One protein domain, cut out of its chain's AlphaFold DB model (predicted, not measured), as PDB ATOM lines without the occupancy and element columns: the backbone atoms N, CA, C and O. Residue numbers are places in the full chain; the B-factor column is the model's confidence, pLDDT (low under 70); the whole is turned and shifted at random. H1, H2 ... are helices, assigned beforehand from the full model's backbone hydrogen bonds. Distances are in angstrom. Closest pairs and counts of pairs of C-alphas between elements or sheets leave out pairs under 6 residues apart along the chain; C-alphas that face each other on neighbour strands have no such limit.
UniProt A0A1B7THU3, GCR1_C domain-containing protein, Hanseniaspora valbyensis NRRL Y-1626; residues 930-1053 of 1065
ATOM      1  N   PHE A 930      23.353   0.914  14.710       82.56
ATOM      2  CA  PHE A 930      23.398   2.295  14.220       82.56
ATOM      3  C   PHE A 930      24.814   2.852  14.051       82.56
ATOM      4  O   PHE A 930      24.940   4.009  13.639       82.56
ATOM      5  N   GLU A 931      25.891   2.115  14.341       84.69
ATOM      6  CA  GLU A 931      27.240   2.603  14.017       84.69
ATOM      7  C   GLU A 931      27.443   2.613  12.493       84.69
ATOM      8  O   GLU A 931      27.834   3.652  11.953       84.69
ATOM      9  N   SER A 932      27.013   1.551  11.799       86.94
ATOM     10  CA  SER A 932      27.099   1.380  10.337       86.94
ATOM     11  C   SER A 932      26.179   2.290   9.503       86.94
ATOM     12  O   SER A 932      26.533   2.653   8.382       86.94
ATOM     13  N   ARG A 933      25.001   2.687  10.010       84.50
ATOM     14  CA  ARG A 933      24.047   3.539   9.264       84.50
ATOM     15  C   ARG A 933      24.355   5.023   9.472       84.50
ATOM     16  O   ARG A 933      24.281   5.515  10.594       84.50
ATOM     17  N   ASP A 934      24.670   5.760   8.407       88.00
ATOM     18  CA  ASP A 934      24.958   7.209   8.456       88.00
ATOM     19  C   ASP A 934      23.759   8.041   8.947       88.00
ATOM     20  O   ASP A 934      23.897   8.941   9.781       88.00
ATOM     21  N   VAL A 935      22.568   7.715   8.434       91.12
ATOM     22  CA  VAL A 935      21.293   8.355   8.771       91.12
ATOM     23  C   VAL A 935      20.294   7.273   9.152       91.12
ATOM     24  O   VAL A 935      20.031   6.382   8.353       91.12
ATOM     25  N   ILE A 936      19.717   7.385  10.348       89.75
ATOM     26  CA  ILE A 936      18.714   6.444  10.856       89.75
ATOM     27  C   ILE A 936      17.334   6.861  10.334       89.75
ATOM     28  O   ILE A 936      16.839   7.960  10.633       89.75
ATOM     29  N   THR A 937      16.711   5.982   9.553       91.12
ATOM     30  CA  THR A 937      15.369   6.162   8.990       91.12
ATOM     31  C   THR A 937      14.268   5.700   9.953       91.12
ATOM     32  O   THR A 937      14.513   5.056  10.971       91.12
ATOM     33  N   GLU A 938      13.012   6.021   9.633       87.56
ATOM     34  CA  GLU A 938      11.855   5.474  10.356       87.56
ATOM     35  C   GLU A 938      11.648   3.974  10.089       87.56
ATOM     36  O   GLU A 938      11.043   3.298  10.915       87.56
ATOM     37  N   ASN A 939      12.175   3.442   8.978       90.06
ATOM     38  CA  ASN A 939      12.131   2.011   8.689       90.06
ATOM     39  C   ASN A 939      13.195   1.246   9.486       90.06
ATOM     40  O   ASN A 939      12.903   0.171   9.983       90.06
ATOM     41  N   ASP A 940      14.379   1.827   9.693       90.75
ATOM     42  CA  ASP A 940      15.443   1.237  10.525       90.75
ATOM     43  C   ASP A 940      14.965   1.044  11.972       90.75
ATOM     44  O   ASP A 940      15.268   0.054  12.625       90.75
ATOM     45  N   LEU A 941      14.181   1.998  12.480       84.75
ATOM     46  CA  LEU A 941      13.620   1.952  13.832       84.75
ATOM     47  C   LEU A 941      12.403   1.019  13.934       84.75
ATOM     48  O   LEU A 941      12.095   0.540  15.023       84.75
ATOM     49  N   LEU A 942      11.737   0.728  12.813       87.50
ATOM     50  CA  LEU A 942      10.745  -0.343  12.707       87.50
ATOM     51  C   LEU A 942      11.421  -1.724  12.632       87.50
ATOM     52  O   LEU A 942      10.950  -2.669  13.244       87.50
ATOM     53  N   GLU A 943      12.548  -1.829  11.937       89.25
ATOM     54  CA  GLU A 943      13.346  -3.051  11.808       89.25
ATOM     55  C   GLU A 943      14.025  -3.450  13.131       89.25
ATOM     56  O   GLU A 943      14.014  -4.620  13.495       89.25
ATOM     57  N   ILE A 944      14.579  -2.479  13.869       84.50
ATOM     58  CA  ILE A 944      15.414  -2.732  15.059       84.50
ATOM     59  C   ILE A 944      14.623  -2.643  16.382       84.50
ATOM     60  O   ILE A 944      14.970  -3.332  17.338       84.50
ATOM     61  N   TYR A 945      13.556  -1.835  16.461       81.56
ATOM     62  CA  TYR A 945      12.755  -1.649  17.691       81.56
ATOM     63  C   TYR A 945      11.232  -1.798  17.496       81.56
ATOM     64  O   TYR A 945      10.473  -1.514  18.422       81.56
ATOM     65  N   ASP A 946      10.762  -2.166  16.297       82.44
ATOM     66  CA  ASP A 946       9.333  -2.195  15.925       82.44
ATOM     67  C   ASP A 946       8.582  -0.868  16.229       82.44
ATOM     68  O   ASP A 946       7.418  -0.817  16.637       82.44
ATOM     69  N   LEU A 947       9.287   0.259  16.046       81.56
ATOM     70  CA  LEU A 947       8.868   1.608  16.441       81.56
ATOM     71  C   LEU A 947       8.110   2.354  15.321       81.56
ATOM     72  O   LEU A 947       8.619   3.290  14.694       81.56
ATOM     73  N   LYS A 948       6.845   1.997  15.087       83.69
ATOM     74  CA  LYS A 948       6.032   2.581  13.999       83.69
ATOM     75  C   LYS A 948       5.481   3.987  14.302       83.69
ATOM     76  O   LYS A 948       4.329   4.152  14.708       83.69
ATOM     77  N   LEU A 949       6.250   5.049  14.034       81.88
ATOM     78  CA  LEU A 949       5.829   6.447  14.280       81.88
ATOM     79  C   LEU A 949       4.874   7.040  13.215       81.88
ATOM     80  O   LEU A 949       5.044   8.163  12.727       81.88
ATOM     81  N   SER A 950       3.800   6.314  12.904       80.00
ATOM     82  CA  SER A 950       2.748   6.741  11.974       80.00
ATOM     83  C   SER A 950       2.161   8.118  12.328       80.00
ATOM     84  O   SER A 950       1.772   8.374  13.467       80.00
ATOM     85  N   GLU A 951       2.030   9.003  11.336       73.69
ATOM     86  CA  GLU A 951       1.282  10.267  11.471       73.69
ATOM     87  C   GLU A 951      -0.215  10.120  11.145       73.69
ATOM     88  O   GLU A 951      -0.947  11.099  11.229       73.69
ATOM     89  N   LYS A 952      -0.687   8.903  10.822       79.62
ATOM     90  CA  LYS A 952      -2.109   8.604  10.554       79.62
ATOM     91  C   LYS A 952      -2.949   8.351  11.821       79.62
ATOM     92  O   LYS A 952      -4.121   8.008  11.698       79.62
ATOM     93  N   VAL A 953      -2.358   8.486  13.011       80.38
ATOM     94  CA  VAL A 953      -3.073   8.445  14.301       80.38
ATOM     95  C   VAL A 953      -4.131   9.550  14.357       80.38
ATOM     96  O   VAL A 953      -3.850  10.699  14.010       80.38
ATOM     97  N   LYS A 954      -5.352   9.192  14.754       83.06
ATOM     98  CA  LYS A 954      -6.510  10.090  14.819       83.06
ATOM     99  C   LYS A 954      -6.720  10.620  16.234       83.06
ATOM    100  O   LYS A 954      -7.023  11.802  16.375       83.06
ATOM    101  N   THR A 955      -6.537   9.764  17.239       93.94
ATOM    102  CA  THR A 955      -6.814  10.047  18.655       93.94
ATOM    103  C   THR A 955      -5.539  10.065  19.502       93.94
ATOM    104  O   THR A 955      -4.504   9.504  19.123       93.94
ATOM    105  N   THR A 956      -5.584  10.713  20.666       93.75
ATOM    106  CA  THR A 956      -4.512  10.628  21.669       93.75
ATOM    107  C   THR A 956      -4.422   9.233  22.275       93.75
ATOM    108  O   THR A 956      -3.311   8.769  22.548       93.75
ATOM    109  N   VAL A 957      -5.554   8.527  22.363       94.75
ATOM    110  CA  VAL A 957      -5.620   7.098  22.696       94.75
ATOM    111  C   VAL A 957      -4.746   6.260  21.750       94.75
ATOM    112  O   VAL A 957      -3.928   5.481  22.236       94.75
ATOM    113  N   ASP A 958      -4.799   6.478  20.429       93.06
ATOM    114  CA  ASP A 958      -3.954   5.758  19.455       93.06
ATOM    115  C   ASP A 958      -2.451   5.943  19.746       93.06
ATOM    116  O   ASP A 958      -1.655   5.012  19.605       93.06
ATOM    117  N   ILE A 959      -2.045   7.161  20.137       92.00
ATOM    118  CA  ILE A 959      -0.645   7.477  20.464       92.00
ATOM    119  C   ILE A 959      -0.224   6.791  21.766       92.00
ATOM    120  O   ILE A 959       0.905   6.310  21.855       92.00
ATOM    121  N   TRP A 960      -1.110   6.739  22.759       93.94
ATOM    122  CA  TRP A 960      -0.836   6.094  24.040       93.94
ATOM    123  C   TRP A 960      -0.749   4.570  23.919       93.94
ATOM    124  O   TRP A 960       0.197   3.972  24.431       93.94
ATOM    125  N   LEU A 961      -1.666   3.945  23.174       92.00
ATOM    126  CA  LEU A 961      -1.628   2.507  22.895       92.00
ATOM    127  C   LEU A 961      -0.346   2.120  22.144       92.00
ATOM    128  O   LEU A 961       0.355   1.210  22.574       92.00
ATOM    129  N   GLN A 962       0.036   2.871  21.105       87.31
ATOM    130  CA  GLN A 962       1.307   2.646  20.398       87.31
ATOM    131  C   GLN A 962       2.535   2.916  21.280       87.31
ATOM    132  O   GLN A 962       3.568   2.279  21.102       87.31
ATOM    133  N   TYR A 963       2.455   3.840  22.243       88.44
ATOM    134  CA  TYR A 963       3.515   4.010  23.239       88.44
ATOM    135  C   TYR A 963       3.636   2.772  24.154       88.44
ATOM    136  O   TYR A 963       4.754   2.343  24.450       88.44
ATOM    137  N   HIS A 964       2.519   2.171  24.578       88.69
ATOM    138  CA  HIS A 964       2.529   0.951  25.391       88.69
ATOM    139  C   HIS A 964       2.998  -0.282  24.612       88.69
ATOM    140  O   HIS A 964       3.809  -1.035  25.139       88.69
ATOM    141  N   GLU A 965       2.571  -0.447  23.359       85.94
ATOM    142  CA  GLU A 965       3.019  -1.521  22.456       85.94
ATOM    143  C   GLU A 965       4.542  -1.487  22.222       85.94
ATOM    144  O   GLU A 965       5.213  -2.513  22.193       85.94
ATOM    145  N   VAL A 966       5.106  -0.286  22.105       79.81
ATOM    146  CA  VAL A 966       6.556  -0.055  22.011       79.81
ATOM    147  C   VAL A 966       7.260  -0.330  23.347       79.81
ATOM    148  O   VAL A 966       8.365  -0.866  23.386       79.81
ATOM    149  N   THR A 967       6.612   0.009  24.464       83.25
ATOM    150  CA  THR A 967       7.166  -0.198  25.810       83.25
ATOM    151  C   THR A 967       7.186  -1.672  26.215       83.25
ATOM    152  O   THR A 967       8.142  -2.092  26.861       83.25
ATOM    153  N   SER A 968       6.186  -2.473  25.824       84.50
ATOM    154  CA  SER A 968       6.144  -3.912  26.129       84.50
ATOM    155  C   SER A 968       7.244  -4.702  25.415       84.50
ATOM    156  O   SER A 968       7.721  -5.699  25.948       84.50
ATOM    157  N   LYS A 969       7.735  -4.203  24.273       80.81
ATOM    158  CA  LYS A 969       8.917  -4.717  23.557       80.81
ATOM    159  C   LYS A 969      10.247  -4.290  24.217       80.81
ATOM    160  O   LYS A 969      11.294  -4.356  23.591       80.81
ATOM    161  N   ASN A 970      10.224  -3.829  25.476       79.50
ATOM    162  CA  ASN A 970      11.358  -3.316  26.265       79.50
ATOM    163  C   ASN A 970      12.086  -2.065  25.713       79.50
ATOM    164  O   ASN A 970      13.067  -1.626  26.325       79.50
ATOM    165  N   TYR A 971      11.599  -1.438  24.634       77.62
ATOM    166  CA  TYR A 971      12.202  -0.264  23.979       77.62
ATOM    167  C   TYR A 971      11.383   1.022  24.188       77.62
ATOM    168  O   TYR A 971      10.907   1.647  23.241       77.62
ATOM    169  N   SER A 972      11.213   1.460  25.440       77.12
ATOM    170  CA  SER A 972      10.493   2.711  25.724       77.12
ATOM    171  C   SER A 972      11.208   3.956  25.166       77.12
ATOM    172  O   SER A 972      12.430   3.998  25.005       77.12
ATOM    173  N   PHE A 973      10.444   5.023  24.925       77.62
ATOM    174  CA  PHE A 973      10.986   6.319  24.491       77.62
ATOM    175  C   PHE A 973      11.987   6.863  25.529       77.62
ATOM    176  O   PHE A 973      13.050   7.379  25.189       77.62
ATOM    177  N   GLU A 974      11.679   6.703  26.817       84.12
ATOM    178  CA  GLU A 974      12.578   7.051  27.913       84.12
ATOM    179  C   GLU A 974      13.866   6.225  27.901       84.12
ATOM    180  O   GLU A 974      14.927   6.795  28.154       84.12
ATOM    181  N   ARG A 975      13.802   4.929  27.560       83.25
ATOM    182  CA  ARG A 975      14.988   4.078  27.421       83.25
ATOM    183  C   ARG A 975      15.901   4.580  26.302       83.25
ATOM    184  O   ARG A 975      17.075   4.812  26.565       83.25
ATOM    185  N   LEU A 976      15.371   4.868  25.109       79.62
ATOM    186  CA  LEU A 976      16.167   5.413  23.994       79.62
ATOM    187  C   LEU A 976      16.871   6.738  24.357       79.62
ATOM    188  O   LEU A 976      18.030   6.955  23.998       79.62
ATOM    189  N   ASP A 977      16.196   7.629  25.095       85.12
ATOM    190  CA  ASP A 977      16.781   8.887  25.590       85.12
ATOM    191  C   ASP A 977      17.713   8.727  26.812       85.12
ATOM    192  O   ASP A 977      18.461   9.663  27.116       85.12
ATOM    193  N   ALA A 978      17.693   7.584  27.504       85.38
ATOM    194  CA  ALA A 978      18.582   7.268  28.625       85.38
ATOM    195  C   ALA A 978      19.854   6.536  28.164       85.38
ATOM    196  O   ALA A 978      20.961   6.958  28.495       85.38
ATOM    197  N   GLU A 979      19.693   5.489  27.356       84.19
ATOM    198  CA  GLU A 979      20.742   4.576  26.881       84.19
ATOM    199  C   GLU A 979      21.661   5.272  25.858       84.19
ATOM    200  O   GLU A 979      22.885   5.194  25.956       84.19
ATOM    201  N   PHE A 980      21.090   6.078  24.951       81.19
ATOM    202  CA  PHE A 980      21.833   6.793  23.891       81.19
ATOM    203  C   PHE A 980      21.788   8.328  24.046       81.19
ATOM    204  O   PHE A 980      22.221   9.102  23.173       81.19
ATOM    205  N   GLY A 981      21.271   8.797  25.186       84.94
ATOM    206  CA  GLY A 981      21.152  10.210  25.533       84.94
ATOM    207  C   GLY A 981      20.339  11.012  24.511       84.94
ATOM    208  O   GLY A 981      19.492  10.506  23.789       84.94
ATOM    209  N   LYS A 982      20.672  12.297  24.353       83.56
ATOM    210  CA  LYS A 982      20.095  13.155  23.295       83.56
ATOM    211  C   LYS A 982      20.859  13.072  21.962       83.56
ATOM    212  O   LYS A 982      20.632  13.910  21.090       83.56
ATOM    213  N   LYS A 983      21.811  12.136  21.822       81.75
ATOM    214  CA  LYS A 983      22.778  12.112  20.708       81.75
ATOM    215  C   LYS A 983      22.339  11.247  19.526       81.75
ATOM    216  O   LYS A 983      22.587  11.656  18.398       81.75
ATOM    217  N   TRP A 984      21.656  10.121  19.750       82.31
ATOM    218  CA  TRP A 984      21.122   9.271  18.666       82.31
ATOM    219  C   TRP A 984      20.228  10.063  17.695       82.31
ATOM    220  O   TRP A 984      20.356   9.952  16.478       82.31
ATOM    221  N   LYS A 985      19.449  11.011  18.236       88.19
ATOM    222  CA  LYS A 985      18.644  11.998  17.495       88.19
ATOM    223  C   LYS A 985      19.433  12.891  16.529       88.19
ATOM    224  O   LYS A 985      18.807  13.650  15.805       88.19
ATOM    225  N   ILE A 986      20.766  12.863  16.522       87.44
ATOM    226  CA  ILE A 986      21.593  13.575  15.535       87.44
ATOM    227  C   ILE A 986      21.744  12.743  14.250       87.44
ATOM    228  O   ILE A 986      21.776  13.334  13.174       87.44
ATOM    229  N   LYS A 987      21.781  11.403  14.344       87.81
ATOM    230  CA  LYS A 987      21.760  10.502  13.177       87.81
ATOM    231  C   LYS A 987      20.352  10.321  12.588       87.81
ATOM    232  O   LYS A 987      20.228   9.995  11.417       87.81
ATOM    233  N   CYS A 988      19.282  10.519  13.358       89.38
ATOM    234  CA  CYS A 988      17.914  10.324  12.858       89.38
ATOM    235  C   CYS A 988      17.468  11.345  11.795       89.38
ATOM    236  O   CYS A 988      17.828  12.521  11.833       89.38
ATOM    237  N   GLU A 989      16.553  10.932  10.915       92.31
ATOM    238  CA  GLU A 989      15.872  11.836   9.981       92.31
ATOM    239  C   GLU A 989      15.181  13.039  10.683       92.31
ATOM    240  O   GLU A 989      14.375  12.853  11.603       92.31
ATOM    241  N   PRO A 990      15.325  14.288  10.185       89.06
ATOM    242  CA  PRO A 990      14.603  15.464  10.699       89.06
ATOM    243  C   PRO A 990      13.068  15.412  10.608       89.06
ATOM    244  O   PRO A 990      12.391  16.292  11.157       89.06
ATOM    245  N   LYS A 991      12.509  14.429   9.892       87.75
ATOM    246  CA  LYS A 991      11.078  14.087   9.888       87.75
ATOM    247  C   LYS A 991      10.749  13.214  11.103       87.75
ATOM    248  O   LYS A 991       9.925  13.620  11.927       87.75
ATOM    249  N   PHE A 992      11.479  12.112  11.281       87.25
ATOM    250  CA  PHE A 992      11.383  11.232  12.446       87.25
ATOM    251  C   PHE A 992      11.572  11.985  13.774       87.25
ATOM    252  O   PHE A 992      10.712  11.901  14.647       87.25
ATOM    253  N   ILE A 993      12.623  12.806  13.919       89.38
ATOM    254  CA  ILE A 993      12.898  13.558  15.166       89.38
ATOM    255  C   ILE A 993      11.689  14.410  15.585       89.38
ATOM    256  O   ILE A 993      11.415  14.580  16.775       89.38
ATOM    257  N   LYS A 994      10.939  14.957  14.617       89.25
ATOM    258  CA  LYS A 994       9.694  15.674  14.909       89.25
ATOM    259  C   LYS A 994       8.647  14.693  15.421       89.25
ATOM    260  O   LYS A 994       8.175  14.901  16.531       89.25
ATOM    261  N   LYS A 995       8.314  13.639  14.667       88.44
ATOM    262  CA  LYS A 995       7.340  12.598  15.063       88.44
ATOM    263  C   LYS A 995       7.600  12.053  16.475       88.44
ATOM    264  O   LYS A 995       6.680  12.000  17.286       88.44
ATOM    265  N   TYR A 996       8.860  11.753  16.789       89.19
ATOM    266  CA  TYR A 996       9.304  11.325  18.112       89.19
ATOM    267  C   TYR A 996       9.000  12.376  19.186       89.19
ATOM    268  O   TYR A 996       8.242  12.110  20.114       89.19
ATOM    269  N   ASN A 997       9.541  13.597  19.052       89.44
ATOM    270  CA  ASN A 997       9.400  14.632  20.088       89.44
ATOM    271  C   ASN A 997       7.934  15.056  20.289       89.44
ATOM    272  O   ASN A 997       7.549  15.448  21.387       89.44
ATOM    273  N   ARG A 998       7.122  14.962  19.228       88.12
ATOM    274  CA  ARG A 998       5.672  15.197  19.221       88.12
ATOM    275  C   ARG A 998       4.926  14.203  20.115       88.12
ATOM    276  O   ARG A 998       4.158  14.632  20.970       88.12
ATOM    277  N   ARG A 999       5.186  12.901  19.939       90.00
ATOM    278  CA  ARG A 999       4.605  11.819  20.754       90.00
ATOM    279  C   ARG A 999       5.133  11.851  22.189       90.00
ATOM    280  O   ARG A 999       4.339  11.903  23.118       90.00
ATOM    281  N   TYR A1000       6.454  11.937  22.360       91.62
ATOM    282  CA  TYR A1000       7.116  11.995  23.669       91.62
ATOM    283  C   TYR A1000       6.567  13.118  24.562       91.62
ATOM    284  O   TYR A1000       6.336  12.904  25.747       91.62
ATOM    285  N   LEU A1001       6.309  14.305  23.997       92.56
ATOM    286  CA  LEU A1001       5.716  15.423  24.735       92.56
ATOM    287  C   LEU A1001       4.307  15.101  25.260       92.56
ATOM    288  O   LEU A1001       3.997  15.448  26.398       92.56
ATOM    289  N   LEU A1002       3.470  14.449  24.448       93.62
ATOM    290  CA  LEU A1002       2.115  14.050  24.830       93.62
ATOM    291  C   LEU A1002       2.162  12.975  25.922       93.62
ATOM    292  O   LEU A1002       1.668  13.211  27.024       93.62
ATOM    293  N   THR A1003       2.838  11.852  25.656       93.69
ATOM    294  CA  THR A1003       2.991  10.733  26.599       93.69
ATOM    295  C   THR A1003       3.560  11.196  27.934       93.69
ATOM    296  O   THR A1003       3.007  10.868  28.979       93.69
ATOM    297  N   LYS A1004       4.634  11.996  27.927       94.12
ATOM    298  CA  LYS A1004       5.248  12.472  29.169       94.12
ATOM    299  C   LYS A1004       4.303  13.350  29.987       94.12
ATOM    300  O   LYS A1004       4.325  13.277  31.207       94.12
ATOM    301  N   SER A1005       3.473  14.156  29.329       94.62
ATOM    302  CA  SER A1005       2.528  15.022  30.037       94.62
ATOM    303  C   SER A1005       1.362  14.216  30.627       94.62
ATOM    304  O   SER A1005       0.935  14.500  31.736       94.62
ATOM    305  N   VAL A1006       0.907  13.155  29.946       95.50
ATOM    306  CA  VAL A1006      -0.072  12.199  30.504       95.50
ATOM    307  C   VAL A1006       0.523  11.414  31.682       95.50
ATOM    308  O   VAL A1006      -0.128  11.324  32.716       95.50
ATOM    309  N   LYS A1007       1.774  10.934  31.586       94.75
ATOM    310  CA  LYS A1007       2.486  10.299  32.715       94.75
ATOM    311  C   LYS A1007       2.575  11.218  33.934       94.75
ATOM    312  O   LYS A1007       2.152  10.823  35.009       94.75
ATOM    313  N   MET A1008       3.033  12.460  33.753       94.06
ATOM    314  CA  MET A1008       3.137  13.428  34.853       94.06
ATOM    315  C   MET A1008       1.777  13.754  35.495       94.06
ATOM    316  O   MET A1008       1.721  14.011  36.693       94.06
ATOM    317  N   ALA A1009       0.677  13.726  34.733       95.19
ATOM    318  CA  ALA A1009      -0.665  13.890  35.291       95.19
ATOM    319  C   ALA A1009      -1.096  12.674  36.138       95.19
ATOM    320  O   ALA A1009      -1.569  12.863  37.256       95.19
ATOM    321  N   LEU A1010      -0.863  11.447  35.651       95.69
ATOM    322  CA  LEU A1010      -1.115  10.195  36.390       95.69
ATOM    323  C   LEU A1010      -0.294  10.117  37.684       95.69
ATOM    324  O   LEU A1010      -0.827   9.789  38.739       95.69
ATOM    325  N   GLU A1011       0.992  10.469  37.603       94.94
ATOM    326  CA  GLU A1011       1.911  10.542  38.743       94.94
ATOM    327  C   GLU A1011       1.402  11.538  39.803       94.94
ATOM    328  O   GLU A1011       1.360  11.190  40.983       94.94
ATOM    329  N   ARG A1012       0.953  12.736  39.388       94.25
ATOM    330  CA  ARG A1012       0.467  13.805  40.284       94.25
ATOM    331  C   ARG A1012      -0.894  13.510  40.919       94.25
ATOM    332  O   ARG A1012      -1.045  13.701  42.118       94.25
ATOM    333  N   ASP A1013      -1.885  13.078  40.139       94.75
ATOM    334  CA  ASP A1013      -3.254  12.856  40.647       94.75
ATOM    335  C   ASP A1013      -3.442  11.436  41.223       94.75
ATOM    336  O   ASP A1013      -4.544  11.070  41.630       94.75
ATOM    337  N   HIS A1014      -2.378  10.621  41.214       94.38
ATOM    338  CA  HIS A1014      -2.338   9.215  41.641       94.38
ATOM    339  C   HIS A1014      -3.383   8.304  40.960       94.38
ATOM    340  O   HIS A1014      -3.749   7.246  41.478       94.38
ATOM    341  N   LEU A1015      -3.855   8.692  39.771       93.38
ATOM    342  CA  LEU A1015      -4.786   7.900  38.973       93.38
ATOM    343  C   LEU A1015      -4.042   6.776  38.241       93.38
ATOM    344  O   LEU A1015      -3.016   7.005  37.607       93.38
ATOM    345  N   GLN A1016      -4.598   5.563  38.276       91.06
ATOM    346  CA  GLN A1016      -4.077   4.433  37.493       91.06
ATOM    347  C   GLN A1016      -4.539   4.456  36.026       91.06
ATOM    348  O   GLN A1016      -3.904   3.825  35.184       91.06
ATOM    349  N   ASP A1017      -5.633   5.160  35.709       95.81
ATOM    350  CA  ASP A1017      -6.260   5.121  34.385       95.81
ATOM    351  C   ASP A1017      -5.803   6.280  33.460       95.81
ATOM    352  O   ASP A1017      -6.234   7.425  33.645       95.81
ATOM    353  N   PRO A1018      -4.988   6.009  32.416       95.50
ATOM    354  CA  PRO A1018      -4.595   7.005  31.419       95.50
ATOM    355  C   PRO A1018      -5.760   7.493  30.548       95.50
ATOM    356  O   PRO A1018      -5.738   8.637  30.080       95.50
ATOM    357  N   PHE A1019      -6.783   6.663  30.315       96.38
ATOM    358  CA  PHE A1019      -7.875   6.968  29.391       96.38
ATOM    359  C   PHE A1019      -8.718   8.155  29.875       96.38
ATOM    360  O   PHE A1019      -9.209   8.920  29.046       96.38
ATOM    361  N   ILE A1020      -8.779   8.416  31.188       95.69
ATOM    362  CA  ILE A1020      -9.402   9.624  31.763       95.69
ATOM    363  C   ILE A1020      -8.803  10.912  31.175       95.69
ATOM    364  O   ILE A1020      -9.542  11.860  30.897       95.69
ATOM    365  N   TYR A1021      -7.484  10.980  30.974       96.56
ATOM    366  CA  TYR A1021      -6.836  12.163  30.396       96.56
ATOM    367  C   TYR A1021      -6.864  12.165  28.874       96.56
ATOM    368  O   TYR A1021      -7.042  13.224  28.278       96.56
ATOM    369  N   LEU A1022      -6.699  10.999  28.250       96.69
ATOM    370  CA  LEU A1022      -6.698  10.865  26.793       96.69
ATOM    371  C   LEU A1022      -8.070  11.235  26.220       96.69
ATOM    372  O   LEU A1022      -8.156  12.086  25.340       96.69
ATOM    373  N   ASN A1023      -9.156  10.742  26.821       96.50
ATOM    374  CA  ASN A1023     -10.515  11.118  26.436       96.50
ATOM    375  C   ASN A1023     -10.760  12.629  26.613       96.50
ATOM    376  O   ASN A1023     -11.297  13.265  25.711       96.50
ATOM    377  N   LYS A1024     -10.284  13.247  27.709       96.69
ATOM    378  CA  LYS A1024     -10.344  14.715  27.895       96.69
ATOM    379  C   LYS A1024      -9.547  15.481  26.831       96.69
ATOM    380  O   LYS A1024      -9.957  16.564  26.421       96.69
ATOM    381  N   LEU A1025      -8.409  14.949  26.384       96.69
ATOM    382  CA  LEU A1025      -7.592  15.550  25.329       96.69
ATOM    383  C   LEU A1025      -8.257  15.417  23.953       96.69
ATOM    384  O   LEU A1025      -8.292  16.391  23.203       96.69
ATOM    385  N   ASP A1026      -8.830  14.259  23.635       96.81
ATOM    386  CA  ASP A1026      -9.557  14.038  22.385       96.81
ATOM    387  C   ASP A1026     -10.871  14.842  22.317       96.81
ATOM    388  O   ASP A1026     -11.170  15.404  21.261       96.81
ATOM    389  N   SER A1027     -11.587  15.034  23.435       96.88
ATOM    390  CA  SER A1027     -12.698  16.000  23.523       96.88
ATOM    391  C   SER A1027     -12.252  17.419  23.161       96.88
ATOM    392  O   SER A1027     -12.871  18.049  22.310       96.88
ATOM    393  N   ILE A1028     -11.129  17.901  23.709       96.62
ATOM    394  CA  ILE A1028     -10.591  19.236  23.391       96.62
ATOM    395  C   ILE A1028     -10.224  19.357  21.900       96.62
ATOM    396  O   ILE A1028     -10.476  20.397  21.290       96.62
ATOM    397  N   LEU A1029      -9.671  18.308  21.277       95.81
ATOM    398  CA  LEU A1029      -9.410  18.296  19.828       95.81
ATOM    399  C   LEU A1029     -10.704  18.356  19.006       95.81
ATOM    400  O   LEU A1029     -10.750  19.070  18.001       95.81
ATOM    401  N   LEU A1030     -11.744  17.638  19.431       96.50
ATOM    402  CA  LEU A1030     -13.043  17.590  18.764       96.50
ATOM    403  C   LEU A1030     -13.792  18.930  18.876       96.50
ATOM    404  O   LEU A1030     -14.231  19.473  17.860       96.50
ATOM    405  N   GLU A1031     -13.868  19.496  20.083       97.06
ATOM    406  CA  GLU A1031     -14.485  20.794  20.390       97.06
ATOM    407  C   GLU A1031     -13.803  21.940  19.635       97.06
ATOM    408  O   GLU A1031     -14.448  22.704  18.913       97.06
ATOM    409  N   GLU A1032     -12.475  22.037  19.737       96.44
ATOM    410  CA  GLU A1032     -11.705  23.066  19.044       96.44
ATOM    411  C   GLU A1032     -11.568  22.815  17.519       96.44
ATOM    412  O   GLU A1032     -10.999  23.655  16.800       96.44
ATOM    413  N   LYS A1033     -12.030  21.656  17.021       96.31
ATOM    414  CA  LYS A1033     -11.852  21.146  15.647       96.31
ATOM    415  C   LYS A1033     -10.386  21.185  15.194       96.31
ATOM    416  O   LYS A1033     -10.050  21.692  14.120       96.31
ATOM    417  N   LYS A1034      -9.490  20.682  16.045       95.44
ATOM    418  CA  LYS A1034      -8.036  20.654  15.832       95.44
ATOM    419  C   LYS A1034      -7.552  19.246  15.488       95.44
ATOM    420  O   LYS A1034      -7.995  18.281  16.099       95.44
ATOM    421  N   PRO A1035      -6.574  19.099  14.576       93.00
ATOM    422  CA  PRO A1035      -5.855  17.840  14.443       93.00
ATOM    423  C   PRO A1035      -4.997  17.599  15.693       93.00
ATOM    424  O   PRO A1035      -4.464  18.551  16.264       93.00
ATOM    425  N   ILE A1036      -4.733  16.334  16.022       91.75
ATOM    426  CA  ILE A1036      -3.849  15.911  17.128       91.75
ATOM    427  C   ILE A1036      -2.480  16.611  17.155       91.75
ATOM    428  O   ILE A1036      -1.888  16.837  18.211       91.75
ATOM    429  N   SER A1037      -2.015  17.076  15.989       88.75
ATOM    430  CA  SER A1037      -0.811  17.899  15.861       88.75
ATOM    431  C   SER A1037      -0.854  19.283  16.531       88.75
ATOM    432  O   SER A1037       0.151  19.997  16.533       88.75
ATOM    433  N   TYR A1038      -1.981  19.654  17.138       92.56
ATOM    434  CA  TYR A1038      -2.135  20.814  18.011       92.56
ATOM    435  C   TYR A1038      -1.364  20.651  19.330       92.56
ATOM    436  O   TYR A1038      -0.575  21.530  19.681       92.56
ATOM    437  N   PHE A1039      -1.481  19.495  19.991       93.62
ATOM    438  CA  PHE A1039      -0.805  19.179  21.261       93.62
ATOM    439  C   PHE A1039       0.717  19.007  21.147       93.62
ATOM    440  O   PHE A1039       1.436  18.970  22.142       93.62
ATOM    441  N   TYR A1040       1.248  18.994  19.926       89.56
ATOM    442  CA  TYR A1040       2.680  18.910  19.628       89.56
ATOM    443  C   TYR A1040       3.501  20.150  20.044       89.56
ATOM    444  O   TYR A1040       4.706  20.217  19.784       89.56
ATOM    445  N   LYS A1041       2.875  21.153  20.669       91.38
ATOM    446  CA  LYS A1041       3.526  22.312  21.292       91.38
ATOM    447  C   LYS A1041       3.190  22.313  22.781       91.38
ATOM    448  O   LYS A1041       2.014  22.289  23.121       91.38
ATOM    449  N   LYS A1042       4.185  22.472  23.668       92.31
ATOM    450  CA  LYS A1042       3.929  22.513  25.127       92.31
ATOM    451  C   LYS A1042       2.922  23.611  25.511       92.31
ATOM    452  O   LYS A1042       2.100  23.390  26.379       92.31
ATOM    453  N   ALA A1043       2.936  24.752  24.818       93.88
ATOM    454  CA  ALA A1043       1.996  25.858  25.040       93.88
ATOM    455  C   ALA A1043       0.541  25.583  24.596       93.88
ATOM    456  O   ALA A1043      -0.333  26.390  24.891       93.88
ATOM    457  N   ASN A1044       0.290  24.482  23.878       95.44
ATOM    458  CA  ASN A1044      -1.036  24.057  23.424       95.44
ATOM    459  C   ASN A1044      -1.588  22.886  24.257       95.44
ATOM    460  O   ASN A1044      -2.730  22.485  24.054       95.44
ATOM    461  N   LEU A1045      -0.785  22.305  25.154       95.56
ATOM    462  CA  LEU A1045      -1.270  21.309  26.103       95.56
ATOM    463  C   LEU A1045      -2.071  22.011  27.212       95.56
ATOM    464  O   LEU A1045      -1.649  23.081  27.666       95.56
ATOM    465  N   PRO A1046      -3.194  21.438  27.677       95.62
ATOM    466  CA  PRO A1046      -3.967  22.024  28.765       95.62
ATOM    467  C   PRO A1046      -3.131  22.171  30.040       95.62
ATOM    468  O   PRO A1046      -2.372  21.270  30.397       95.62
ATOM    469  N   LYS A1047      -3.306  23.282  30.769       94.44
ATOM    470  CA  LYS A1047      -2.566  23.545  32.021       94.44
ATOM    471  C   LYS A1047      -2.690  22.397  33.029       94.44
ATOM    472  O   LYS A1047      -1.693  22.006  33.624       94.44
ATOM    473  N   TRP A1048      -3.884  21.808  33.144       94.00
ATOM    474  CA  TRP A1048      -4.159  20.691  34.053       94.00
ATOM    475  C   TRP A1048      -3.287  19.451  33.788       94.00
ATOM    476  O   TRP A1048      -2.987  18.727  34.736       94.00
ATOM    477  N   LEU A1049      -2.838  19.240  32.542       95.12
ATOM    478  CA  LEU A1049      -1.965  18.133  32.125       95.12
ATOM    479  C   LEU A1049      -0.475  18.444  32.348       95.12
ATOM    480  O   LEU A1049       0.336  17.550  32.545       95.12
ATOM    481  N   LEU A1050      -0.088  19.719  32.274       91.88
ATOM    482  CA  LEU A1050       1.317  20.134  32.356       91.88
ATOM    483  C   LEU A1050       1.882  20.146  33.780       91.88
ATOM    484  O   LEU A1050       3.103  20.246  33.930       91.88
ATOM    485  N   GLY A1051       0.996  20.114  34.781       85.62
ATOM    486  CA  GLY A1051       1.295  20.514  36.150       85.62
ATOM    487  C   GLY A1051       1.491  22.028  36.267       85.62
ATOM    488  O   GLY A1051       2.074  22.667  35.385       85.62
ATOM    489  N   ASP A1052       1.072  22.609  37.391       78.62
ATOM    490  CA  ASP A1052       1.562  23.929  37.794       78.62
ATOM    491  C   ASP A1052       2.977  23.763  38.366       78.62
ATOM    492  O   ASP A1052       3.217  23.926  39.560       78.62
ATOM    493  N   ALA A1053       3.928  23.438  37.476       58.91
ATOM    494  CA  ALA A1053       5.358  23.201  37.726       58.91
ATOM    495  C   ALA A1053       6.132  24.486  38.113       58.91
ATOM    496  O   ALA A1053       7.197  24.794  37.581       58.91
TER     497      ALA A1053
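Overview. This is residues 930 to 1053 of the 1065 residues of the protein "GCR1_C domain-containing protein" of Hanseniaspora valbyensis NRRL Y-1626 (UniProt A0A1B7THU3). Long helix H4 forms a spine; H2 crosses one side of it, H5 packs on the first residues of H2, and little H6 packs on another side of H4. The 124 printed residues hold six named helices, H1 to H6 in order, and no named strand: all helix. The whole is compact, radius of gyration of the C-alphas 15.0 A, spanning 45 by 30 by 25 A.

Along the chain. Find C-alpha 992 at (11.383, 11.232, 12.446); H4 runs 31.8 A to residue 1013. H2 is residues 956 to 968, 18.6 A; H5, residues 1019 to 1031, 17.8 A, ends at (-14.485, 20.794, 20.390). H1 is residues 938 to 945, H3 973 to 979, H6 1047 to 1050.

Arrangement. See Trp 960 and Thr 1003, C-alphas 6.5 A apart, the closest of H2 and H4, which touch about perpendicular at 87 degrees. H4 touches H6 with residues 1005 to 1009 alone, closest C-alphas Ala 1009 and Leu 1049, 5.5 A. H2 touches H5 with residues 956 to 957 alone, closest C-alphas Thr 956 and Leu 1022, 5.6 A. Close to H4 but not clearly touching are H1, closest C-alphas Glu 938 and Phe 992, 6.1 A, and H3, Phe 973 and Tyr 1000, 6.9 A. Every O i to N i+4 pair is within hydrogen-bond range in H1, H2 and H3, 17 of 18 in H4, 8 of 9 in H5; H6 is too short.

Size, cuts and confidence. The farthest C-alphas, Ser 932 and Glu 1031, are 47.0 A apart. The printed part has no cut; links H3 to H4 and H5 to H6 are long. Residue 1053 is under pLDDT 70.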